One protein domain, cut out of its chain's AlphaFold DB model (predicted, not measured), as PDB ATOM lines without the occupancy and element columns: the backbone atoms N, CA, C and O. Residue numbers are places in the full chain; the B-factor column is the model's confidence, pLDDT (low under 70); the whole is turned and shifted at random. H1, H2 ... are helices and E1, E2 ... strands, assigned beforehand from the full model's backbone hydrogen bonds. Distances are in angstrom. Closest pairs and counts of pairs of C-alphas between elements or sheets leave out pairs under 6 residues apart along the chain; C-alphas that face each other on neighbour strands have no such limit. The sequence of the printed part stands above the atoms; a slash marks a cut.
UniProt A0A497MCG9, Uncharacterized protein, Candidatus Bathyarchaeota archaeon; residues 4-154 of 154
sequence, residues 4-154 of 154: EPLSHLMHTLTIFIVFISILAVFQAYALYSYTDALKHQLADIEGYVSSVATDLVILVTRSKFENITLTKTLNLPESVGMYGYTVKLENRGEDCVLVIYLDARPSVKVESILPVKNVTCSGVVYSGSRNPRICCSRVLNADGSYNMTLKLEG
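What this domain is: This is residues 4 to 154 of the 154 residues of an uncharacterized protein of Candidatus Bathyarchaeota archaeon (UniProt A0A497MCG9). One long helix, H1, covers one face of a curled, twisted sheet of seven strands with its later part, residues 38 to 61, while residues 4 to 33 stick out as a free arm. The printed part has 151 residues, with H1 followed by strands E1 to E7; the sheet's order is E1 E6 E7 E5 E2 E3 E4, mixed. The class is mixed, helices and strands. The whole is extended, with a radius of gyration of the C-alphas of 24.1 A and spans of 95 by 30 by 19 A.

Where its parts are: H1, residues 4 to 62, runs 86.4 A from C-alpha 4 at (26.898, 51.925, -97.470) to C-alpha 62 at (4.958, -18.392, -52.267). E1 is residues 68 to 73, 16.8 A; E2 85 to 92, 20.8 A; E3 95 to 102, 22.8 A; E4 109 to 113, 13.6 A; E5 119 to 126, 22.4 A; E6 133 to 140, 23.1 A. E7, residues 146 to 153, 22.2 A, ends at C-alpha 153, (24.757, -13.541, -63.918).

How they stand to each other: H1 is on the sheet, two layers, a helix on one face; every O i to N i+4 pair in it is within hydrogen-bond range. H1 touches E4, closest C-alphas Ala 43 and Val 110, 6.1 A, and E6, closest Leu 56 and Cys 136, 6.2 A. Edge strand E1 is antiparallel to E6, N 70 to O 136 2.8 A. E2, E3 and E4 form a meander, each strand the antiparallel neighbour of the one before, with N 88 to O 99 2.8 A and N 98 to O 112 2.9 A. With E5, antiparallel to E2, N 87 to O 125 2.8 A, they make a Greek key, the first strand beside the fourth. E6 and E7 are a hairpin, N 135 to O 151 2.8 A; E7 and E5 are parallel, N 150 to O 120 2.8 A.

The domain as a whole: The C-alphas of Glu 4 and Ala 142, the two farthest apart, are 95.7 A apart. The printed part has no cut; the link E1 to E2 is long. Residues 4 to 5 are under pLDDT 70.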
ATOM      1  N   GLU A   4      27.515  53.111 -96.869       62.75
ATOM      2  CA  GLU A   4      26.898  51.925 -97.470       62.75
ATOM      3  C   GLU A   4      27.656  50.609 -97.199       62.75
ATOM      4  O   GLU A   4      27.022  49.660 -96.733       62.75
ATOM      5  N   PRO A   5      28.993  50.504 -97.370       68.81
ATOM      6  CA  PRO A   5      29.671  49.214 -97.203       68.81
ATOM      7  C   PRO A   5      29.727  48.749 -95.739       68.81
ATOM      8  O   PRO A   5      29.700  47.551 -95.466       68.81
ATOM      9  N   LEU A   6      29.754  49.685 -94.784       71.81
ATOM     10  CA  LEU A   6      29.825  49.389 -93.349       71.81
ATOM     11  C   LEU A   6      28.482  48.882 -92.805       71.81
ATOM     12  O   LEU A   6      28.452  47.952 -91.999       71.81
ATOM     13  N   SER A   7      27.370  49.446 -93.288       78.19
ATOM     14  CA  SER A   7      26.018  49.008 -92.919       78.19
ATOM     15  C   SER A   7      25.703  47.608 -93.457       78.19
ATOM     16  O   SER A   7      25.230  46.752 -92.706       78.19
ATOM     17  N   HIS A   8      26.052  47.330 -94.719       77.75
ATOM     18  CA  HIS A   8      25.892  45.994 -95.300       77.75
ATOM     19  C   HIS A   8      26.740  44.943 -94.575       77.75
ATOM     20  O   HIS A   8      26.240  43.861 -94.267       77.75
ATOM     21  N   LEU A   9      27.986  45.274 -94.223       82.62
ATOM     22  CA  LEU A   9      28.864  44.371 -93.481       82.62
ATOM     23  C   LEU A   9      28.291  44.031 -92.094       82.62
ATOM     24  O   LEU A   9      28.207  42.855 -91.739       82.62
ATOM     25  N   MET A  10      27.792  45.024 -91.352       83.50
ATOM     26  CA  MET A  10      27.131  44.808 -90.055       83.50
ATOM     27  C   MET A  10      25.879  43.926 -90.169       83.50
ATOM     28  O   MET A  10      25.656  43.048 -89.331       83.50
ATOM     29  N   HIS A  11      25.079  44.111 -91.221       82.38
ATOM     30  CA  HIS A  11      23.878  43.306 -91.447       82.38
ATOM     31  C   HIS A  11      24.221  41.844 -91.772       82.38
ATOM     32  O   HIS A  11      23.649  40.926 -91.186       82.38
ATOM     33  N   THR A  12      25.216  41.615 -92.637       89.00
ATOM     34  CA  THR A  12      25.682  40.257 -92.965       89.00
ATOM     35  C   THR A  12      26.285  39.534 -91.763       89.00
ATOM     36  O   THR A  12      25.983  38.361 -91.550       89.00
ATOM     37  N   LEU A  13      27.060  40.235 -90.925       89.69
ATOM     38  CA  LEU A  13      27.621  39.673 -89.696       89.69
ATOM     39  C   LEU A  13      26.512  39.263 -88.719       89.69
ATOM     40  O   LEU A  13      26.569  38.191 -88.124       89.69
ATOM     41  N   THR A  14      25.476  40.094 -88.593       90.88
ATOM     42  CA  THR A  14      24.340  39.826 -87.703       90.88
ATOM     43  C   THR A  14      23.576  38.580 -88.152       90.88
ATOM     44  O   THR A  14      23.326  37.695 -87.339       90.88
ATOM     45  N   ILE A  15      23.267  38.459 -89.449       91.19
ATOM     46  CA  ILE A  15      22.612  37.263 -90.001       91.19
ATOM     47  C   ILE A  15      23.488  36.024 -89.793       91.19
ATOM     48  O   ILE A  15      22.979  34.977 -89.404       91.19
ATOM     49  N   PHE A  16      24.800  36.138 -90.001       93.44
ATOM     50  CA  PHE A  16      25.723  35.022 -89.816       93.44
ATOM     51  C   PHE A  16      25.771  34.541 -88.357       93.44
ATOM     52  O   PHE A  16      25.695  33.341 -88.099       93.44
ATOM     53  N   ILE A  17      25.814  35.466 -87.394       93.25
ATOM     54  CA  ILE A  17      25.770  35.140 -85.961       93.25
ATOM     55  C   ILE A  17      24.433  34.484 -85.596       93.25
ATOM     56  O   ILE A  17      24.424  33.478 -84.889       93.25
ATOM     57  N   VAL A  18      23.313  35.013 -86.099       94.12
ATOM     58  CA  VAL A  18      21.979  34.425 -85.888       94.12
ATOM     59  C   VAL A  18      21.893  33.025 -86.499       94.12
ATOM     60  O   VAL A  18      21.335  32.115 -85.896       94.12
ATOM     61  N   PHE A  19      22.485  32.810 -87.670       94.56
ATOM     62  CA  PHE A  19      22.504  31.496 -88.301       94.56
ATOM     63  C   PHE A  19      23.302  30.479 -87.473       94.56
ATOM     64  O   PHE A  19      22.828  29.369 -87.236       94.56
ATOM     65  N   ILE A  20      24.475  30.871 -86.964       93.88
ATOM     66  CA  ILE A  20      25.281  30.022 -86.074       93.88
ATOM     67  C   ILE A  20      24.534  29.725 -84.771       93.88
ATOM     68  O   ILE A  20      24.541  28.579 -84.320       93.88
ATOM     69  N   SER A  21      23.877  30.718 -84.165       92.69
ATOM     70  CA  SER A  21      23.148  30.506 -82.913       92.69
ATOM     71  C   SER A  21      21.965  29.559 -83.106       92.69
ATOM     72  O   SER A  21      21.790  28.639 -82.310       92.69
ATOM     73  N   ILE A  22      21.216  29.704 -84.201       94.50
ATOM     74  CA  ILE A  22      20.132  28.790 -84.569       94.50
ATOM     75  C   ILE A  22      20.671  27.367 -84.764       94.50
ATOM     76  O   ILE A  22      20.116  26.426 -84.197       94.50
ATOM     77  N   LEU A  23      21.771  27.194 -85.505       93.94
ATOM     78  CA  LEU A  23      22.397  25.882 -85.698       93.94
ATOM     79  C   LEU A  23      22.826  25.243 -84.372       93.94
ATOM     80  O   LEU A  23      22.551  24.064 -84.149       93.94
ATOM     81  N   ALA A  24      23.457  26.010 -83.481       92.81
ATOM     82  CA  ALA A  24      23.875  25.522 -82.168       92.81
ATOM     83  C   ALA A  24      22.675  25.084 -81.314       92.81
ATOM     84  O   ALA A  24      22.711  24.024 -80.687       92.81
ATOM     85  N   VAL A  25      21.588  25.859 -81.335       93.69
ATOM     86  CA  VAL A  25      20.342  25.528 -80.632       93.69
ATOM     87  C   VAL A  25      19.717  24.251 -81.200       93.69
ATOM     88  O   VAL A  25      19.379  23.349 -80.436       93.69
ATOM     89  N   PHE A  26      19.621  24.116 -82.527       93.50
ATOM     90  CA  PHE A  26      19.104  22.896 -83.154       93.50
ATOM     91  C   PHE A  26      19.940  21.662 -82.810       93.50
ATOM     92  O   PHE A  26      19.379  20.613 -82.496       93.50
ATOM     93  N   GLN A  27      21.270  21.780 -82.816       91.75
ATOM     94  CA  GLN A  27      22.147  20.681 -82.410       91.75
ATOM     95  C   GLN A  27      21.945  20.299 -80.940       91.75
ATOM     96  O   GLN A  27      21.891  19.109 -80.624       91.75
ATOM     97  N   ALA A  28      21.779  21.280 -80.050       89.94
ATOM     98  CA  ALA A  28      21.491  21.022 -78.643       89.94
ATOM     99  C   ALA A  28      20.156  20.279 -78.458       89.94
ATOM    100  O   ALA A  28      20.108  19.280 -77.738       89.94
ATOM    101  N   TYR A  29      19.094  20.702 -79.156       91.69
ATOM    102  CA  TYR A  29      17.797  20.017 -79.129       91.69
ATOM    103  C   TYR A  29      17.873  18.589 -79.672       91.69
ATOM    104  O   TYR A  29      17.327  17.672 -79.059       91.69
ATOM    105  N   ALA A  30      18.575  18.382 -80.789       90.69
ATOM    106  CA  ALA A  30      18.755  17.055 -81.367       90.69
ATOM    107  C   ALA A  30      19.494  16.117 -80.398       90.69
ATOM    108  O   ALA A  30      19.068  14.982 -80.185       90.69
ATOM    109  N   LEU A  31      20.561  16.601 -79.754       88.81
ATOM    110  CA  LEU A  31      21.320  15.823 -78.774       88.81
ATOM    111  C   LEU A  31      20.480  15.489 -77.534       88.81
ATOM    112  O   LEU A  31      20.558  14.370 -77.018       88.81
ATOM    113  N   TYR A  32      19.683  16.449 -77.062       88.88
ATOM    114  CA  TYR A  32      18.778  16.252 -75.937       88.88
ATOM    115  C   TYR A  32      17.736  15.176 -76.254       88.88
ATOM    116  O   TYR A  32      17.649  14.187 -75.531       88.88
ATOM    117  N   SER A  33      17.028  15.313 -77.378       90.12
ATOM    118  CA  SER A  33      16.011  14.350 -77.817       90.12
ATOM    119  C   SER A  33      16.591  12.949 -78.024       90.12
ATOM    120  O   SER A  33      16.003  11.965 -77.584       90.12
ATOM    121  N   TYR A  34      17.784  12.848 -78.617       90.19
ATOM    122  CA  TYR A  34      18.471  11.568 -78.774       90.19
ATOM    123  C   TYR A  34      18.822  10.928 -77.423       90.19
ATOM    124  O   TYR A  34      18.625   9.733 -77.227       90.19
ATOM    125  N   THR A  35      19.314  11.722 -76.470       90.31
ATOM    126  CA  THR A  35      19.640  11.227 -75.124       90.31
ATOM    127  C   THR A  35      18.390  10.753 -74.384       90.31
ATOM    128  O   THR A  35      18.443   9.749 -73.677       90.31
ATOM    129  N   ASP A  36      17.270  11.448 -74.562       91.88
ATOM    130  CA  ASP A  36      15.989  11.091 -73.958       91.88
ATOM    131  C   ASP A  36      15.432   9.781 -74.536       91.88
ATOM    132  O   ASP A  36      15.039   8.881 -73.796       91.88
ATOM    133  N   ALA A  37      15.533   9.598 -75.856       92.81
ATOM    134  CA  ALA A  37      15.183   8.339 -76.510       92.81
ATOM    135  C   ALA A  37      16.021   7.155 -75.988       92.81
ATOM    136  O   ALA A  37      15.479   6.076 -75.739       92.81
ATOM    137  N   LEU A  38      17.328   7.349 -75.764       94.56
ATOM    138  CA  LEU A  38      18.182   6.320 -75.161       94.56
ATOM    139  C   LEU A  38      17.752   5.993 -73.725       94.56
ATOM    140  O   LEU A  38      17.730   4.823 -73.350       94.56
ATOM    141  N   LYS A  39      17.381   6.999 -72.922       94.81
ATOM    142  CA  LYS A  39      16.855   6.766 -71.566       94.81
ATOM    143  C   LYS A  39      15.559   5.969 -71.584       94.81
ATOM    144  O   LYS A  39      15.418   5.070 -70.764       94.81
ATOM    145  N   HIS A  40      14.650   6.259 -72.512       94.88
ATOM    146  CA  HIS A  40      13.421   5.483 -72.672       94.88
ATOM    147  C   HIS A  40      13.706   4.016 -73.001       94.88
ATOM    148  O   HIS A  40      13.157   3.136 -72.349       94.88
ATOM    149  N   GLN A  41      14.637   3.739 -73.917       95.06
ATOM    150  CA  GLN A  41      15.040   2.360 -74.217       95.06
ATOM    151  C   GLN A  41      15.657   1.647 -73.001       95.06
ATOM    152  O   GLN A  41      15.372   0.476 -72.765       95.06
ATOM    153  N   LEU A  42      16.471   2.340 -72.196       95.94
ATOM    154  CA  LEU A  42      16.973   1.778 -70.936       95.94
ATOM    155  C   LEU A  42      15.851   1.523 -69.924       95.94
ATOM    156  O   LEU A  42      15.919   0.537 -69.196       95.94
ATOM    157  N   ALA A  43      14.833   2.384 -69.883       96.38
ATOM    158  CA  ALA A  43      13.674   2.218 -69.014       96.38
ATOM    159  C   ALA A  43      12.825   1.003 -69.415       96.38
ATOM    160  O   ALA A  43      12.350   0.284 -68.545       96.38
ATOM    161  N   ASP A  44      12.698   0.707 -70.710       95.94
ATOM    162  CA  ASP A  44      12.014  -0.506 -71.171       95.94
ATOM    163  C   ASP A  44      12.755  -1.779 -70.721       95.94
ATOM    164  O   ASP A  44      12.138  -2.749 -70.268       95.94
ATOM    165  N   ILE A  45      14.093  -1.772 -70.795       95.69
ATOM    166  CA  ILE A  45      14.928  -2.878 -70.302       95.69
ATOM    167  C   ILE A  45      14.806  -2.999 -68.780       95.69
ATOM    168  O   ILE A  45      14.681  -4.109 -68.262       95.69
ATOM    169  N   GLU A  46      14.822  -1.874 -68.066       96.31
ATOM    170  CA  GLU A  46      14.618  -1.825 -66.619       96.31
ATOM    171  C   GLU A  46      13.272  -2.443 -66.247       96.31
ATOM    172  O   GLU A  46      13.254  -3.400 -65.476       96.31
ATOM    173  N   GLY A  47      12.177  -1.993 -66.862       95.75
ATOM    174  CA  GLY A  47      10.837  -2.509 -66.600       95.75
ATOM    175  C   GLY A  47      10.719  -4.011 -66.868       95.75
ATOM    176  O   GLY A  47      10.120  -4.741 -66.073       95.75
ATOM    177  N   TYR A  48      11.353  -4.507 -67.934       95.62
ATOM    178  CA  TYR A  48      11.423  -5.940 -68.215       95.62
ATOM    179  C   TYR A  48      12.175  -6.716 -67.122       95.62
ATOM    180  O   TYR A  48      11.640  -7.680 -66.568       95.62
ATOM    181  N   VAL A  49      13.405  -6.309 -66.785       95.50
ATOM    182  CA  VAL A  49      14.232  -7.012 -65.788       95.50
ATOM    183  C   VAL A  49      13.606  -6.921 -64.396       95.50
ATOM    184  O   VAL A  49      13.586  -7.916 -63.672       95.50
ATOM    185  N   SER A  50      13.041  -5.768 -64.046       94.88
ATOM    186  CA  SER A  50      12.336  -5.509 -62.790       94.88
ATOM    187  C   SER A  50      11.096  -6.386 -62.634       94.88
ATOM    188  O   SER A  50      10.918  -7.034 -61.597       94.88
ATOM    189  N   SER A  51      10.281  -6.504 -63.687       95.25
ATOM    190  CA  SER A  51       9.131  -7.411 -63.701       95.25
ATOM    191  C   SER A  51       9.569  -8.863 -63.517       95.25
ATOM    192  O   SER A  51       9.037  -9.555 -62.651       95.25
ATOM    193  N   VAL A  52      10.585  -9.318 -64.258       95.25
ATOM    194  CA  VAL A  52      11.086 -10.695 -64.139       95.25
ATOM    195  C   VAL A  52      11.663 -10.972 -62.746       95.25
ATOM    196  O   VAL A  52      11.394 -12.029 -62.172       95.25
ATOM    197  N   ALA A  53      12.441 -10.044 -62.192       94.31
ATOM    198  CA  ALA A  53      12.992 -10.143 -60.845       94.31
ATOM    199  C   ALA A  53      11.884 -10.269 -59.794       94.31
ATOM    200  O   ALA A  53      11.916 -11.168 -58.953       94.31
ATOM    201  N   THR A  54      10.885  -9.391 -59.877       93.88
ATOM    202  CA  THR A  54       9.749  -9.355 -58.954       93.88
ATOM    203  C   THR A  54       8.933 -10.643 -59.033       93.88
ATOM    204  O   THR A  54       8.623 -11.233 -57.999       93.88
ATOM    205  N   ASP A  55       8.657 -11.142 -60.240       94.62
ATOM    206  CA  ASP A  55       7.948 -12.408 -60.440       94.62
ATOM    207  C   ASP A  55       8.696 -13.584 -59.805       94.62
ATOM    208  O   ASP A  55       8.096 -14.401 -59.105       94.62
ATOM    209  N   LEU A  56      10.016 -13.668 -60.010       93.94
ATOM    210  CA  LEU A  56      10.836 -14.723 -59.415       93.94
ATOM    211  C   LEU A  56      10.814 -14.668 -57.893       93.94
ATOM    212  O   LEU A  56      10.655 -15.708 -57.252       93.94
ATOM    213  N   VAL A  57      10.929 -13.469 -57.319       93.00
ATOM    214  CA  VAL A  57      10.848 -13.283 -55.872       93.00
ATOM    215  C   VAL A  57       9.481 -13.737 -55.362       93.00
ATOM    216  O   VAL A  57       9.418 -14.586 -54.479       93.00
ATOM    217  N   ILE A  58       8.381 -13.285 -55.967       92.69
ATOM    218  CA  ILE A  58       7.023 -13.680 -55.564       92.69
ATOM    219  C   ILE A  58       6.836 -15.202 -55.634       92.69
ATOM    220  O   ILE A  58       6.274 -15.800 -54.711       92.69
ATOM    221  N   LEU A  59       7.305 -15.840 -56.709       93.19
ATOM    222  CA  LEU A  59       7.201 -17.287 -56.900       93.19
ATOM    223  C   LEU A  59       7.995 -18.060 -55.843       93.19
ATOM    224  O   LEU A  59       7.471 -19.004 -55.250       93.19
ATOM    225  N   VAL A  60       9.234 -17.643 -55.569       92.06
ATOM    226  CA  VAL A  60      10.067 -18.249 -54.526       92.06
ATOM    227  C   VAL A  60       9.441 -18.051 -53.145       92.06
ATOM    228  O   VAL A  60       9.363 -19.006 -52.373       92.06
ATOM    229  N   THR A  61       8.930 -16.858 -52.833       89.44
ATOM    230  CA  THR A  61       8.296 -16.571 -51.539       89.44
ATOM    231  C   THR A  61       7.034 -17.409 -51.319       89.44
ATOM    232  O   THR A  61       6.819 -17.914 -50.217       89.44
ATOM    233  N   ARG A  62       6.206 -17.607 -52.354       89.50
ATOM    234  CA  ARG A  62       4.958 -18.392 -52.267       89.50
ATOM    235  C   ARG A  62       5.156 -19.904 -52.370       89.50
ATOM    236  O   ARG A  62       4.208 -20.663 -52.168       89.50
ATOM    237  N   SER A  63       6.365 -20.349 -52.692       89.00
ATOM    238  CA  SER A  63       6.706 -21.765 -52.776       89.00
ATOM    239  C   SER A  63       6.544 -22.472 -51.425       89.00
ATOM    240  O   SER A  63       6.828 -21.900 -50.373       89.00
ATOM    241  N   LYS A  64       6.143 -23.749 -51.459       88.12
ATOM    242  CA  LYS A  64       6.095 -24.632 -50.280       88.12
ATOM    243  C   LYS A  64       7.428 -25.333 -49.993       88.12
ATOM    244  O   LYS A  64       7.553 -25.991 -48.970       88.12
ATOM    245  N   PHE A  65       8.398 -25.225 -50.899       87.00
ATOM    246  CA  PHE A  65       9.705 -25.859 -50.745       87.00
ATOM    247  C   PHE A  65      10.585 -25.044 -49.792       87.00
ATOM    248  O   PHE A  65      10.709 -23.829 -49.961       87.00
ATOM    249  N   GLU A  66      11.203 -25.711 -48.817       86.19
ATOM    250  CA  GLU A  66      12.109 -25.082 -47.841       86.19
ATOM    251  C   GLU A  66      13.322 -24.456 -48.539       86.19
ATOM    252  O   GLU A  66      13.636 -23.287 -48.322       86.19
ATOM    253  N   ASN A  67      13.928 -25.205 -49.463       91.75
ATOM    254  CA  ASN A  67      15.028 -24.751 -50.302       91.75
ATOM    255  C   ASN A  67      14.587 -24.759 -51.765       91.75
ATOM    256  O   ASN A  67      14.199 -25.798 -52.301       91.75
ATOM    257  N   ILE A  68      14.645 -23.605 -52.421       93.75
ATOM    258  CA  ILE A  68      14.274 -23.465 -53.830       93.75
ATOM    259  C   ILE A  68      15.193 -22.462 -54.512       93.75
ATOM    260  O   ILE A  68      15.559 -21.441 -53.936       93.75
ATOM    261  N   THR A  69      15.561 -22.755 -55.755       94.44
ATOM    262  CA  THR A  69      16.235 -21.810 -56.644       94.44
ATOM    263  C   THR A  69      15.488 -21.785 -57.965       94.44
ATOM    264  O   THR A  69      15.275 -22.829 -58.577       94.44
ATOM    265  N   LEU A  70      15.066 -20.596 -58.385       94.62
ATOM    266  CA  LEU A  70      14.479 -20.350 -59.692       94.62
ATOM    267  C   LEU A  70      15.460 -19.539 -60.527       94.62
ATOM    268  O   LEU A  70      16.007 -18.540 -60.064       94.62
ATOM    269  N   THR A  71      15.644 -19.947 -61.775       94.69
ATOM    270  CA  THR A  71      16.512 -19.257 -62.728       94.69
ATOM    271  C   THR A  71      15.719 -18.935 -63.977       94.69
ATOM    272  O   THR A  71      15.022 -19.796 -64.516       94.69
ATOM    273  N   LYS A  72      15.846 -17.701 -64.462       95.00
ATOM    274  CA  LYS A  72      15.276 -17.271 -65.736       95.00
ATOM    275  C   LYS A  72      16.358 -16.646 -66.596       95.00
ATOM    276  O   LYS A  72      17.091 -15.772 -66.142       95.00
ATOM    277  N   THR A  73      16.449 -17.112 -67.836       94.88
ATOM    278  CA  THR A  73      17.283 -16.460 -68.851       94.88
ATOM    279  C   THR A  73      16.571 -15.189 -69.300       94.88
ATOM    280  O   THR A  73      15.357 -15.200 -69.522       94.88
ATOM    281  N   LEU A  74      17.313 -14.093 -69.364       93.81
ATOM    282  CA  LEU A  74      16.855 -12.783 -69.787       93.81
ATOM    283  C   LEU A  74      17.119 -12.627 -71.282       93.81
ATOM    284  O   LEU A  74      18.215 -12.898 -71.762       93.81
ATOM    285  N   ASN A  75      16.119 -12.146 -72.010       92.44
ATOM    286  CA  ASN A  75      16.289 -11.770 -73.407       92.44
ATOM    287  C   ASN A  75      16.591 -10.276 -73.455       92.44
ATOM    288  O   ASN A  75      15.683  -9.452 -73.532       92.44
ATOM    289  N   LEU A  76      17.872  -9.945 -73.321       92.81
ATOM    290  CA  LEU A  76      18.356  -8.571 -73.343       92.81
ATOM    291  C   LEU A  76      18.793  -8.187 -74.765       92.81
ATOM    292  O   LEU A  76      19.399  -9.021 -75.442       92.81
ATOM    293  N   PRO A  77      18.500  -6.961 -75.236       92.88
ATOM    294  CA  PRO A  77      19.045  -6.487 -76.501       92.88
ATOM    295  C   PRO A  77      20.579  -6.419 -76.459       92.88
ATOM    296  O   PRO A  77      21.192  -6.230 -75.412       92.88
ATOM    297  N   GLU A  78      21.223  -6.557 -77.616       91.56
ATOM    298  CA  GLU A  78      22.689  -6.473 -77.694       91.56
ATOM    299  C   GLU A  78      23.209  -5.050 -77.455       91.56
ATOM    300  O   GLU A  78      24.344  -4.877 -77.016       91.56
ATOM    301  N   SER A  79      22.390  -4.031 -77.728       92.56
ATOM    302  CA  SER A  79      22.751  -2.622 -77.577       92.56
ATOM    303  C   SER A  79      21.522  -1.727 -77.405       92.56
ATOM    304  O   SER A  79      20.392  -2.113 -77.710       92.56
ATOM    305  N   VAL A  80      21.764  -0.496 -76.949       92.06
ATOM    306  CA  VAL A  80      20.781   0.595 -76.895       92.06
ATOM    307  C   VAL A  80      21.286   1.719 -77.795       92.06
ATOM    308  O   VAL A  80      22.345   2.311 -77.563       92.06
ATOM    309  N   GLY A  81      20.574   1.961 -78.897       88.00
ATOM    310  CA  GLY A  81      21.116   2.710 -80.032       88.00
ATOM    311  C   GLY A  81      22.409   2.069 -80.555       88.00
ATOM    312  O   GLY A  81      22.420   0.905 -80.948       88.00
ATOM    313  N   MET A  82      23.508   2.828 -80.534       89.00
ATOM    314  CA  MET A  82      24.847   2.370 -80.945       89.00
ATOM    315  C   MET A  82      25.777   2.039 -79.763       89.00
ATOM    316  O   MET A  82      26.979   1.876 -79.960       89.00
ATOM    317  N   TYR A  83      25.254   1.992 -78.536       92.31
ATOM    318  CA  TYR A  83      26.065   1.851 -77.327       92.31
ATOM    319  C   TYR A  83      25.802   0.528 -76.608       92.31
ATOM    320  O   TYR A  83      24.660   0.070 -76.519       92.31
ATOM    321  N   GLY A  84      26.872  -0.036 -76.048       94.31
ATOM    322  CA  GLY A  84      26.775  -1.053 -75.006       94.31
ATOM    323  C   GLY A  84      26.230  -0.464 -73.707       94.31
ATOM    324  O   GLY A  84      26.281   0.755 -73.474       94.31
ATOM    325  N   TYR A  85      25.671  -1.332 -72.879       96.12
ATOM    326  CA  TYR A  85      25.079  -0.960 -71.607       96.12
ATOM    327  C   TYR A  85      25.316  -2.040 -70.555       96.12
ATOM    328  O   TYR A  85      25.487  -3.223 -70.857       96.12
ATOM    329  N   THR A  86      25.260  -1.626 -69.297       96.50
ATOM    330  CA  THR A  86      25.424  -2.507 -68.146       96.50
ATOM    331  C   THR A  86      24.142  -2.533 -67.325       96.50
ATOM    332  O   THR A  86      23.572  -1.487 -67.017       96.50
ATOM    333  N   VAL A  87      23.715  -3.736 -66.942       96.69
ATOM    334  CA  VAL A  87      22.638  -3.996 -65.983       96.69
ATOM    335  C   VAL A  87      23.275  -4.422 -64.668       96.69
ATOM    336  O   VAL A  87      23.998  -5.415 -64.613       96.69
ATOM    337  N   LYS A  88      23.005  -3.691 -63.594       96.31
ATOM    338  CA  LYS A  88      23.562  -3.939 -62.268       96.31
ATOM    339  C   LYS A  88      22.450  -4.093 -61.248       96.31
ATOM    340  O   LYS A  88      21.507  -3.313 -61.223       96.31
ATOM    341  N   LEU A  89      22.613  -5.074 -60.373       95.56
ATOM    342  CA  LEU A  89      21.776  -5.270 -59.206       95.56
ATOM    343  C   LEU A  89      22.614  -5.055 -57.954       95.56
ATOM    344  O   LEU A  89      23.673  -5.670 -57.796       95.56
ATOM    345  N   GLU A  90      22.150  -4.192 -57.065       94.88
ATOM    346  CA  GLU A  90      22.856  -3.880 -55.827       94.88
ATOM    347  C   GLU A  90      21.887  -3.642 -54.674       94.88
ATOM    348  O   GLU A  90      20.772  -3.162 -54.863       94.88
ATOM    349  N   ASN A  91      22.335  -3.952 -53.461       93.19
ATOM    350  CA  ASN A  91      21.643  -3.526 -52.255       93.19
ATOM    351  C   ASN A  91      22.029  -2.085 -51.918       93.19
ATOM    352  O   ASN A  91      23.211  -1.774 -51.754       93.19
ATOM    353  N   ARG A  92      21.028  -1.224 -51.740       91.31
ATOM    354  CA  ARG A  92      21.182   0.127 -51.197       91.31
ATOM    355  C   ARG A  92      20.460   0.178 -49.851       91.31
ATOM    356  O   ARG A  92      19.299   0.556 -49.763       91.31
ATOM    357  N   GLY A  93      21.160  -0.238 -48.797       86.50
ATOM    358  CA  GLY A  93      20.547  -0.453 -47.483       86.50
ATOM    359  C   GLY A  93      19.705  -1.730 -47.475       86.50
ATOM    360  O   GLY A  93      20.224  -2.799 -47.790       86.50
ATOM    361  N   GLU A  94      18.424  -1.612 -47.118       84.38
ATOM    362  CA  GLU A  94      17.456  -2.724 -47.146       84.38
ATOM    363  C   GLU A  94      16.803  -2.921 -48.522       84.38
ATOM    364  O   GLU A  94      16.180  -3.957 -48.768       84.38
ATOM    365  N   ASP A  95      16.955  -1.942 -49.414       90.38
ATOM    366  CA  ASP A  95      16.323  -1.943 -50.722       90.38
ATOM    367  C   ASP A  95      17.217  -2.592 -51.777       90.38
ATOM    368  O   ASP A  95      18.430  -2.369 -51.850       90.38
ATOM    369  N   CYS A  96      16.578  -3.364 -52.647       92.69
ATOM    370  CA  CYS A  96      17.197  -3.947 -53.822       92.69
ATOM    371  C   CYS A  96      17.016  -2.999 -55.012       92.69
ATOM    372  O   CYS A  96      15.888  -2.724 -55.425       92.69
ATOM    373  N   VAL A  97      18.120  -2.493 -55.559       95.12
ATOM    374  CA  VAL A  97      18.117  -1.490 -56.629       95.12
ATOM    375  C   VAL A  97      18.650  -2.099 -57.918       95.12
ATOM    376  O   VAL A  97      19.736  -2.685 -57.954       95.12
ATOM    377  N   LEU A  98      17.880  -1.931 -58.988       96.38
ATOM    378  CA  LEU A  98      18.283  -2.225 -60.353       96.38
ATOM    379  C   LEU A  98      18.783  -0.931 -60.998       96.38
ATOM    380  O   LEU A  98      18.082   0.078 -61.026       96.38
ATOM    381  N   VAL A  99      20.005  -0.961 -61.514       96.88
ATOM    382  CA  VAL A  99      20.667   0.178 -62.150       96.88
ATOM    383  C   VAL A  99      21.067  -0.231 -63.558       96.88
ATOM    384  O   VAL A  99      21.808  -1.196 -63.733       96.88
ATOM    385  N   ILE A 100      20.614   0.514 -64.562       96.88
ATOM    386  CA  ILE A 100      20.996   0.295 -65.959       96.88
ATOM    387  C   ILE A 100      21.590   1.579 -66.520       96.88
ATOM    388  O   ILE A 100      20.986   2.644 -66.405       96.88
ATOM    389  N   TYR A 101      22.774   1.498 -67.121       96.50
ATOM    390  CA  TYR A 101      23.471   2.662 -67.670       96.50
ATOM    391  C   TYR A 101      24.214   2.333 -68.963       96.50
ATOM    392  O   TYR A 101      24.605   1.190 -69.189       96.50
ATOM    393  N   LEU A 102      24.430   3.348 -69.803       95.88
ATOM    394  CA  LEU A 102      25.275   3.211 -70.994       95.88
ATOM    395  C   LEU A 102      26.755   3.212 -70.615       95.88
ATOM    396  O   LEU A 102      27.209   4.113 -69.907       95.88
ATOM    397  N   ASP A 103      27.531   2.288 -71.175       93.38
ATOM    398  CA  ASP A 103      28.956   2.148 -70.846       93.38
ATOM    399  C   ASP A 103      29.763   3.372 -71.297       93.38
ATOM    400  O   ASP A 103      30.603   3.897 -70.568       93.38
ATOM    401  N   ALA A 104      29.453   3.886 -72.491       90.81
ATOM    402  CA  ALA A 104      30.109   5.067 -73.046       90.81
ATOM    403  C   ALA A 104      29.690   6.376 -72.352       90.81
ATOM    404  O   ALA A 104      30.402   7.377 -72.438       90.81
ATOM    405  N   ARG A 105      28.513   6.403 -71.707       90.56
ATOM    406  CA  ARG A 105      27.951   7.591 -71.044       90.56
ATOM    407  C   ARG A 105      27.170   7.199 -69.780       90.56
ATOM    408  O   ARG A 105      25.942   7.245 -69.803       90.56
ATOM    409  N   PRO A 106      27.848   6.912 -68.652       90.88
ATOM    410  CA  PRO A 106      27.187   6.457 -67.420       90.88
ATOM    411  C   PRO A 106      26.219   7.472 -66.787       90.88
ATOM    412  O   PRO A 106      25.416   7.120 -65.927       90.88
ATOM    413  N   SER A 107      26.274   8.744 -67.203       90.00
ATOM    414  CA  SER A 107      25.289   9.769 -66.830       90.00
ATOM    415  C   SER A 107      23.901   9.515 -67.433       90.00
ATOM    416  O   SER A 107      22.901  10.020 -66.920       90.00
ATOM    417  N   VAL A 108      23.827   8.725 -68.506       93.00
ATOM    418  CA  VAL A 108      22.588   8.209 -69.084       93.00
ATOM    419  C   VAL A 108      22.286   6.881 -68.400       93.00
ATOM    420  O   VAL A 108      22.791   5.831 -68.796       93.00
ATOM    421  N   LYS A 109      21.494   6.961 -67.332       95.19
ATOM    422  CA  LYS A 109      21.113   5.816 -66.509       95.19
ATOM    423  C   LYS A 109      19.652   5.868 -66.090       95.19
ATOM    424  O   LYS A 109      19.070   6.952 -66.002       95.19
ATOM    425  N   VAL A 110      19.113   4.695 -65.795       96.62
ATOM    426  CA  VAL A 110      17.807   4.477 -65.178       96.62
ATOM    427  C   VAL A 110      18.024   3.630 -63.929       96.62
ATOM    428  O   VAL A 110      18.823   2.692 -63.933       96.62
ATOM    429  N   GLU A 111      17.355   4.004 -62.843       95.62
ATOM    430  CA  GLU A 111      17.391   3.284 -61.573       95.62
ATOM    431  C   GLU A 111      15.961   2.972 -61.149       95.62
ATOM    432  O   GLU A 111      15.089   3.838 -61.244       95.62
ATOM    433  N   SER A 112      15.737   1.768 -60.635       94.06
ATOM    434  CA  SER A 112      14.479   1.397 -60.006       94.06
ATOM    435  C   SER A 112      14.707   0.631 -58.715       94.06
ATOM    436  O   SER A 112      15.661  -0.136 -58.561       94.06
ATOM    437  N   ILE A 113      13.821   0.879 -57.758       93.88
ATOM    438  CA  ILE A 113      13.774   0.140 -56.504       93.88
ATOM    439  C   ILE A 113      12.801  -1.012 -56.718       93.88
ATOM    440  O   ILE A 113      11.626  -0.790 -57.018       93.88
ATOM    441  N   LEU A 114      13.291  -2.240 -56.577       91.94
ATOM    442  CA  LEU A 114      12.443  -3.414 -56.681       91.94
ATOM    443  C   LEU A 114      11.523  -3.482 -55.452       91.94
ATOM    444  O   LEU A 114      11.998  -3.282 -54.333       91.94
ATOM    445  N   PRO A 115      10.222  -3.790 -55.615       88.69
ATOM    446  CA  PRO A 115       9.254  -3.847 -54.517       88.69
ATOM    447  C   PRO A 115       9.407  -5.139 -53.692       88.69
ATOM    448  O   PRO A 115       8.448  -5.878 -53.463       88.69
ATOM    449  N   VAL A 116      10.632  -5.441 -53.264       86.19
ATOM    450  CA  VAL A 116      11.025  -6.662 -52.559       86.19
ATOM    451  C   VAL A 116      11.779  -6.279 -51.289       86.19
ATOM    452  O   VAL A 116      12.603  -5.372 -51.302       86.19
ATOM    453  N   LYS A 117      11.484  -6.958 -50.177       82.25
ATOM    454  CA  LYS A 117      12.111  -6.704 -48.872       82.25
ATOM    455  C   LYS A 117      12.884  -7.921 -48.402       82.25
ATOM    456  O   LYS A 117      12.479  -9.045 -48.690       82.25
ATOM    457  N   ASN A 118      13.947  -7.691 -47.631       82.19
ATOM    458  CA  ASN A 118      14.786  -8.741 -47.040       82.19
ATOM    459  C   ASN A 118      15.386  -9.699 -48.086       82.19
ATOM    460  O   ASN A 118      15.582 -10.885 -47.821       82.19
ATOM    461  N   VAL A 119      15.665  -9.187 -49.287       88.38
ATOM    462  CA  VAL A 119      16.331  -9.935 -50.356       88.38
ATOM    463  C   VAL A 119      17.733  -9.377 -50.525       88.38
ATOM    464  O   VAL A 119      17.922  -8.173 -50.673       88.38
ATOM    465  N   THR A 120      18.733 -10.254 -50.514       92.06
ATOM    466  CA  THR A 120      20.105  -9.860 -50.830       92.06
ATOM    467  C   THR A 120      20.298  -9.857 -52.334       92.06
ATOM    468  O   THR A 120      20.228 -10.911 -52.965       92.06
ATOM    469  N   CYS A 121      20.558  -8.690 -52.903       93.31
ATOM    470  CA  CYS A 121      20.679  -8.507 -54.332       93.31
ATOM    471  C   CYS A 121      22.105  -8.199 -54.767       93.31
ATOM    472  O   CYS A 121      22.787  -7.349 -54.193       93.31
ATOM    473  N   SER A 122      22.567  -8.899 -55.800       95.00
ATOM    474  CA  SER A 122      23.903  -8.683 -56.351       95.00
ATOM    475  C   SER A 122      24.001  -9.140 -57.797       95.00
ATOM    476  O   SER A 122      23.276 -10.026 -58.236       95.00
ATOM    477  N   GLY A 123      24.936  -8.575 -58.543       94.50
ATOM    478  CA  GLY A 123      25.279  -9.069 -59.868       94.50
ATOM    479  C   GLY A 123      25.351  -7.961 -60.894       94.50
ATOM    480  O   GLY A 123      24.816  -6.867 -60.714       94.50
ATOM    481  N   VAL A 124      26.063  -8.260 -61.968       95.06
ATOM    482  CA  VAL A 124      26.278  -7.352 -63.086       95.06
ATOM    483  C   VAL A 124      26.216  -8.184 -64.352       95.06
ATOM    484  O   VAL A 124      26.766  -9.281 -64.397       95.06
ATOM    485  N   VAL A 125      25.541  -7.656 -65.361       95.44
ATOM    486  CA  VAL A 125      25.445  -8.230 -66.695       95.44
ATOM    487  C   VAL A 125      25.760  -7.134 -67.699       95.44
ATOM    488  O   VAL A 125      25.204  -6.039 -67.627       95.44
ATOM    489  N   TYR A 126      26.632  -7.447 -68.649       93.50
ATOM    490  CA  TYR A 126      26.988  -6.552 -69.744       93.50
ATOM    491  C   TYR A 126      26.169  -6.882 -70.991       93.50
ATOM    492  O   TYR A 126      25.843  -8.044 -71.251       93.50
ATOM    493  N   SER A 127      25.864  -5.866 -71.790       90.75
ATOM    494  CA  SER A 127      25.250  -6.041 -73.102       90.75
ATOM    495  C   SER A 127      26.119  -6.939 -73.990       90.75
ATOM    496  O   SER A 127      27.338  -6.767 -74.042       90.75
ATOM    497  N   GLY A 128      25.506  -7.912 -74.667       85.19
ATOM    498  CA  GLY A 128      26.227  -8.920 -75.457       85.19
ATOM    499  C   GLY A 128      26.776 -10.106 -74.650       85.19
ATOM    500  O   GLY A 128      27.424 -10.987 -75.221       85.19
ATOM    501  N   SER A 129      26.508 -10.169 -73.340       87.75
ATOM    502  CA  SER A 129      26.717 -11.379 -72.537       87.75
ATOM    503  C   SER A 129      25.985 -12.585 -73.149       87.75
ATOM    504  O   SER A 129      24.862 -12.477 -73.649       87.75
ATOM    505  N   ARG A 130      26.619 -13.763 -73.094       82.00
ATOM    506  CA  ARG A 130      26.000 -15.011 -73.552       82.00
ATOM    507  C   ARG A 130      25.093 -15.565 -72.459       82.00
ATOM    508  O   ARG A 130      25.579 -16.087 -71.462       82.00
ATOM    509  N   ASN A 131      23.787 -15.552 -72.722       86.75
ATOM    510  CA  ASN A 131      22.734 -16.071 -71.843       86.75
ATOM    511  C   ASN A 131      22.683 -15.369 -70.477       86.75
ATOM    512  O   ASN A 131      22.842 -16.031 -69.444       86.75
ATOM    513  N   PRO A 132      22.427 -14.049 -70.453       92.81
ATOM    514  CA  PRO A 132      22.244 -13.348 -69.197       92.81
ATOM    515  C   PRO A 132      21.064 -13.965 -68.450       92.81
ATOM    516  O   PRO A 132      20.030 -14.282 -69.037       92.81
ATOM    517  N   ARG A 133      21.214 -14.184 -67.151       94.50
ATOM    518  CA  ARG A 133      20.227 -14.873 -66.328       94.50
ATOM    519  C   ARG A 133      20.084 -14.206 -64.978       94.50
ATOM    520  O   ARG A 133      21.024 -13.649 -64.420       94.50
ATOM    521  N   ILE A 134      18.880 -14.313 -64.449       95.19
ATOM    522  CA  ILE A 134      18.548 -13.886 -63.104       95.19
ATOM    523  C   ILE A 134      18.123 -15.107 -62.295       95.19
ATOM    524  O   ILE A 134      17.309 -15.927 -62.730       95.19
ATOM    525  N   CYS A 135      18.737 -15.251 -61.131       94.31
ATOM    526  CA  CYS A 135      18.572 -16.372 -60.227       94.31
ATOM    527  C   CYS A 135      18.005 -15.853 -58.914       94.31
ATOM    528  O   CYS A 135      18.574 -14.945 -58.317       94.31
ATOM    529  N   CYS A 136      16.915 -16.439 -58.440       94.75
ATOM    530  CA  CYS A 136      16.380 -16.166 -57.118       94.75
ATOM    531  C   CYS A 136      16.395 -17.447 -56.296       94.75
ATOM    532  O   CYS A 136      15.843 -18.461 -56.727       94.75
ATOM    533  N   SER A 137      17.020 -17.415 -55.124       94.00
ATOM    534  CA  SER A 137      17.046 -18.547 -54.206       94.00
ATOM    535  C   SER A 137      16.494 -18.167 -52.842       94.00
ATOM    536  O   SER A 137      16.684 -17.047 -52.369       94.00
ATOM    537  N   ARG A 138      15.809 -19.120 -52.212       93.31
ATOM    538  CA  ARG A 138      15.431 -19.076 -50.802       93.31
ATOM    539  C   ARG A 138      15.961 -20.328 -50.132       93.31
ATOM    540  O   ARG A 138      15.702 -21.432 -50.614       93.31
ATOM    541  N   VAL A 139      16.693 -20.131 -49.044       92.19
ATOM    542  CA  VAL A 139      17.330 -21.196 -48.272       92.19
ATOM    543  C   VAL A 139      16.900 -21.071 -46.817       92.19
ATOM    544  O   VAL A 139      16.924 -19.970 -46.263       92.19
ATOM    545  N   LEU A 140      16.487 -22.187 -46.218       89.44
ATOM    546  CA  LEU A 140      16.188 -22.282 -44.792       89.44
ATOM    547  C   LEU A 140      17.497 -22.334 -43.994       89.44
ATOM    548  O   LEU A 140      18.356 -23.185 -44.232       89.44
ATOM    549  N   ASN A 141      17.640 -21.427 -43.040       88.00
ATOM    550  CA  ASN A 141      18.760 -21.374 -42.113       88.00
ATOM    551  C   ASN A 141      18.524 -22.304 -40.909       88.00
ATOM    552  O   ASN A 141      17.399 -22.696 -40.601       88.00
ATOM    553  N   ALA A 142      19.597 -22.615 -40.176       85.44
ATOM    554  CA  ALA A 142      19.540 -23.473 -38.987       85.44
ATOM    555  C   ALA A 142      18.712 -22.882 -37.824       85.44
ATOM    556  O   ALA A 142      18.271 -23.623 -36.951       85.44
ATOM    557  N   ASP A 143      18.496 -21.565 -37.813       86.75
ATOM    558  CA  ASP A 143      17.661 -20.847 -36.842       86.75
ATOM    559  C   ASP A 143      16.167 -20.822 -37.228       86.75
ATOM    560  O   ASP A 143      15.354 -20.227 -36.522       86.75
ATOM    561  N   GLY A 144      15.792 -21.464 -38.342       80.94
ATOM    562  CA  GLY A 144      14.426 -21.482 -38.865       80.94
ATOM    563  C   GLY A 144      14.042 -20.241 -39.682       80.94
ATOM    564  O   GLY A 144      12.908 -20.161 -40.155       80.94
ATOM    565  N   SER A 145      14.957 -19.283 -39.869       86.25
ATOM    566  CA  SER A 145      14.753 -18.130 -40.753       86.25
ATOM    567  C   SER A 145      15.036 -18.482 -42.219       86.25
ATOM    568  O   SER A 145      15.692 -19.478 -42.521       86.25
ATOM    569  N   TYR A 146      14.550 -17.664 -43.156       86.06
ATOM    570  CA  TYR A 146      14.840 -17.829 -44.581       86.06
ATOM    571  C   TYR A 146      15.768 -16.726 -45.077       86.06
ATOM    572  O   TYR A 146      15.450 -15.546 -44.939       86.06
ATOM    573  N   ASN A 147      16.854 -17.112 -45.745       89.94
ATOM    574  CA  ASN A 147      17.685 -16.194 -46.514       89.94
ATOM    575  C   ASN A 147      17.258 -16.214 -47.973       89.94
ATOM    576  O   ASN A 147      17.217 -17.273 -48.606       89.94
ATOM    577  N   MET A 148      16.962 -15.034 -48.509       91.12
ATOM    578  CA  MET A 148      16.577 -14.865 -49.899       91.12
ATOM    579  C   MET A 148      17.652 -14.091 -50.651       91.12
ATOM    580  O   MET A 148      18.081 -13.025 -50.210       91.12
ATOM    581  N   THR A 149      18.087 -14.622 -51.790       93.38
ATOM    582  CA  THR A 149      19.081 -13.966 -52.642       93.38
ATOM    583  C   THR A 149      18.562 -13.826 -54.062       93.38
ATOM    584  O   THR A 149      17.896 -14.720 -54.583       93.38
ATOM    585  N   LEU A 150      18.848 -12.686 -54.679       94.00
ATOM    586  CA  LEU A 150      18.560 -12.392 -56.073       94.00
ATOM    587  C   LEU A 150      19.877 -12.039 -56.757       94.00
ATOM    588  O   LEU A 150      20.578 -11.110 -56.350       94.00
ATOM    589  N   LYS A 151      20.239 -12.807 -57.779       94.81
ATOM    590  CA  LYS A 151      21.534 -12.702 -58.434       94.81
ATOM    591  C   LYS A 151      21.397 -12.536 -59.934       94.81
ATOM    592  O   LYS A 151      20.699 -13.315 -60.577       94.81
ATOM    593  N   LEU A 152      22.098 -11.551 -60.477       93.25
ATOM    594  CA  LEU A 152      22.292 -11.371 -61.913       93.25
ATOM    595  C   LEU A 152      23.625 -12.003 -62.338       93.25
ATOM    596  O   LEU A 152      24.659 -11.758 -61.716       93.25
ATOM    597  N   GLU A 153      23.591 -12.836 -63.376       90.56
ATOM    598  CA  GLU A 153      24.757 -13.541 -63.918       90.56
ATOM    599  C   GLU A 153      24.756 -13.485 -65.446       90.56
ATOM    600  O   GLU A 153      23.705 -13.635 -66.068       90.56
ATOM    601  N   GLY A 154      25.927 -13.307 -66.054       76.44
ATOM    602  CA  GLY A 154      26.099 -13.247 -67.504       76.44
ATOM    603  C   GLY A 154      27.547 -13.005 -67.896       76.44
ATOM    604  O   GLY A 154      28.294 -12.456 -67.061       76.44
TER     605      GLY A 154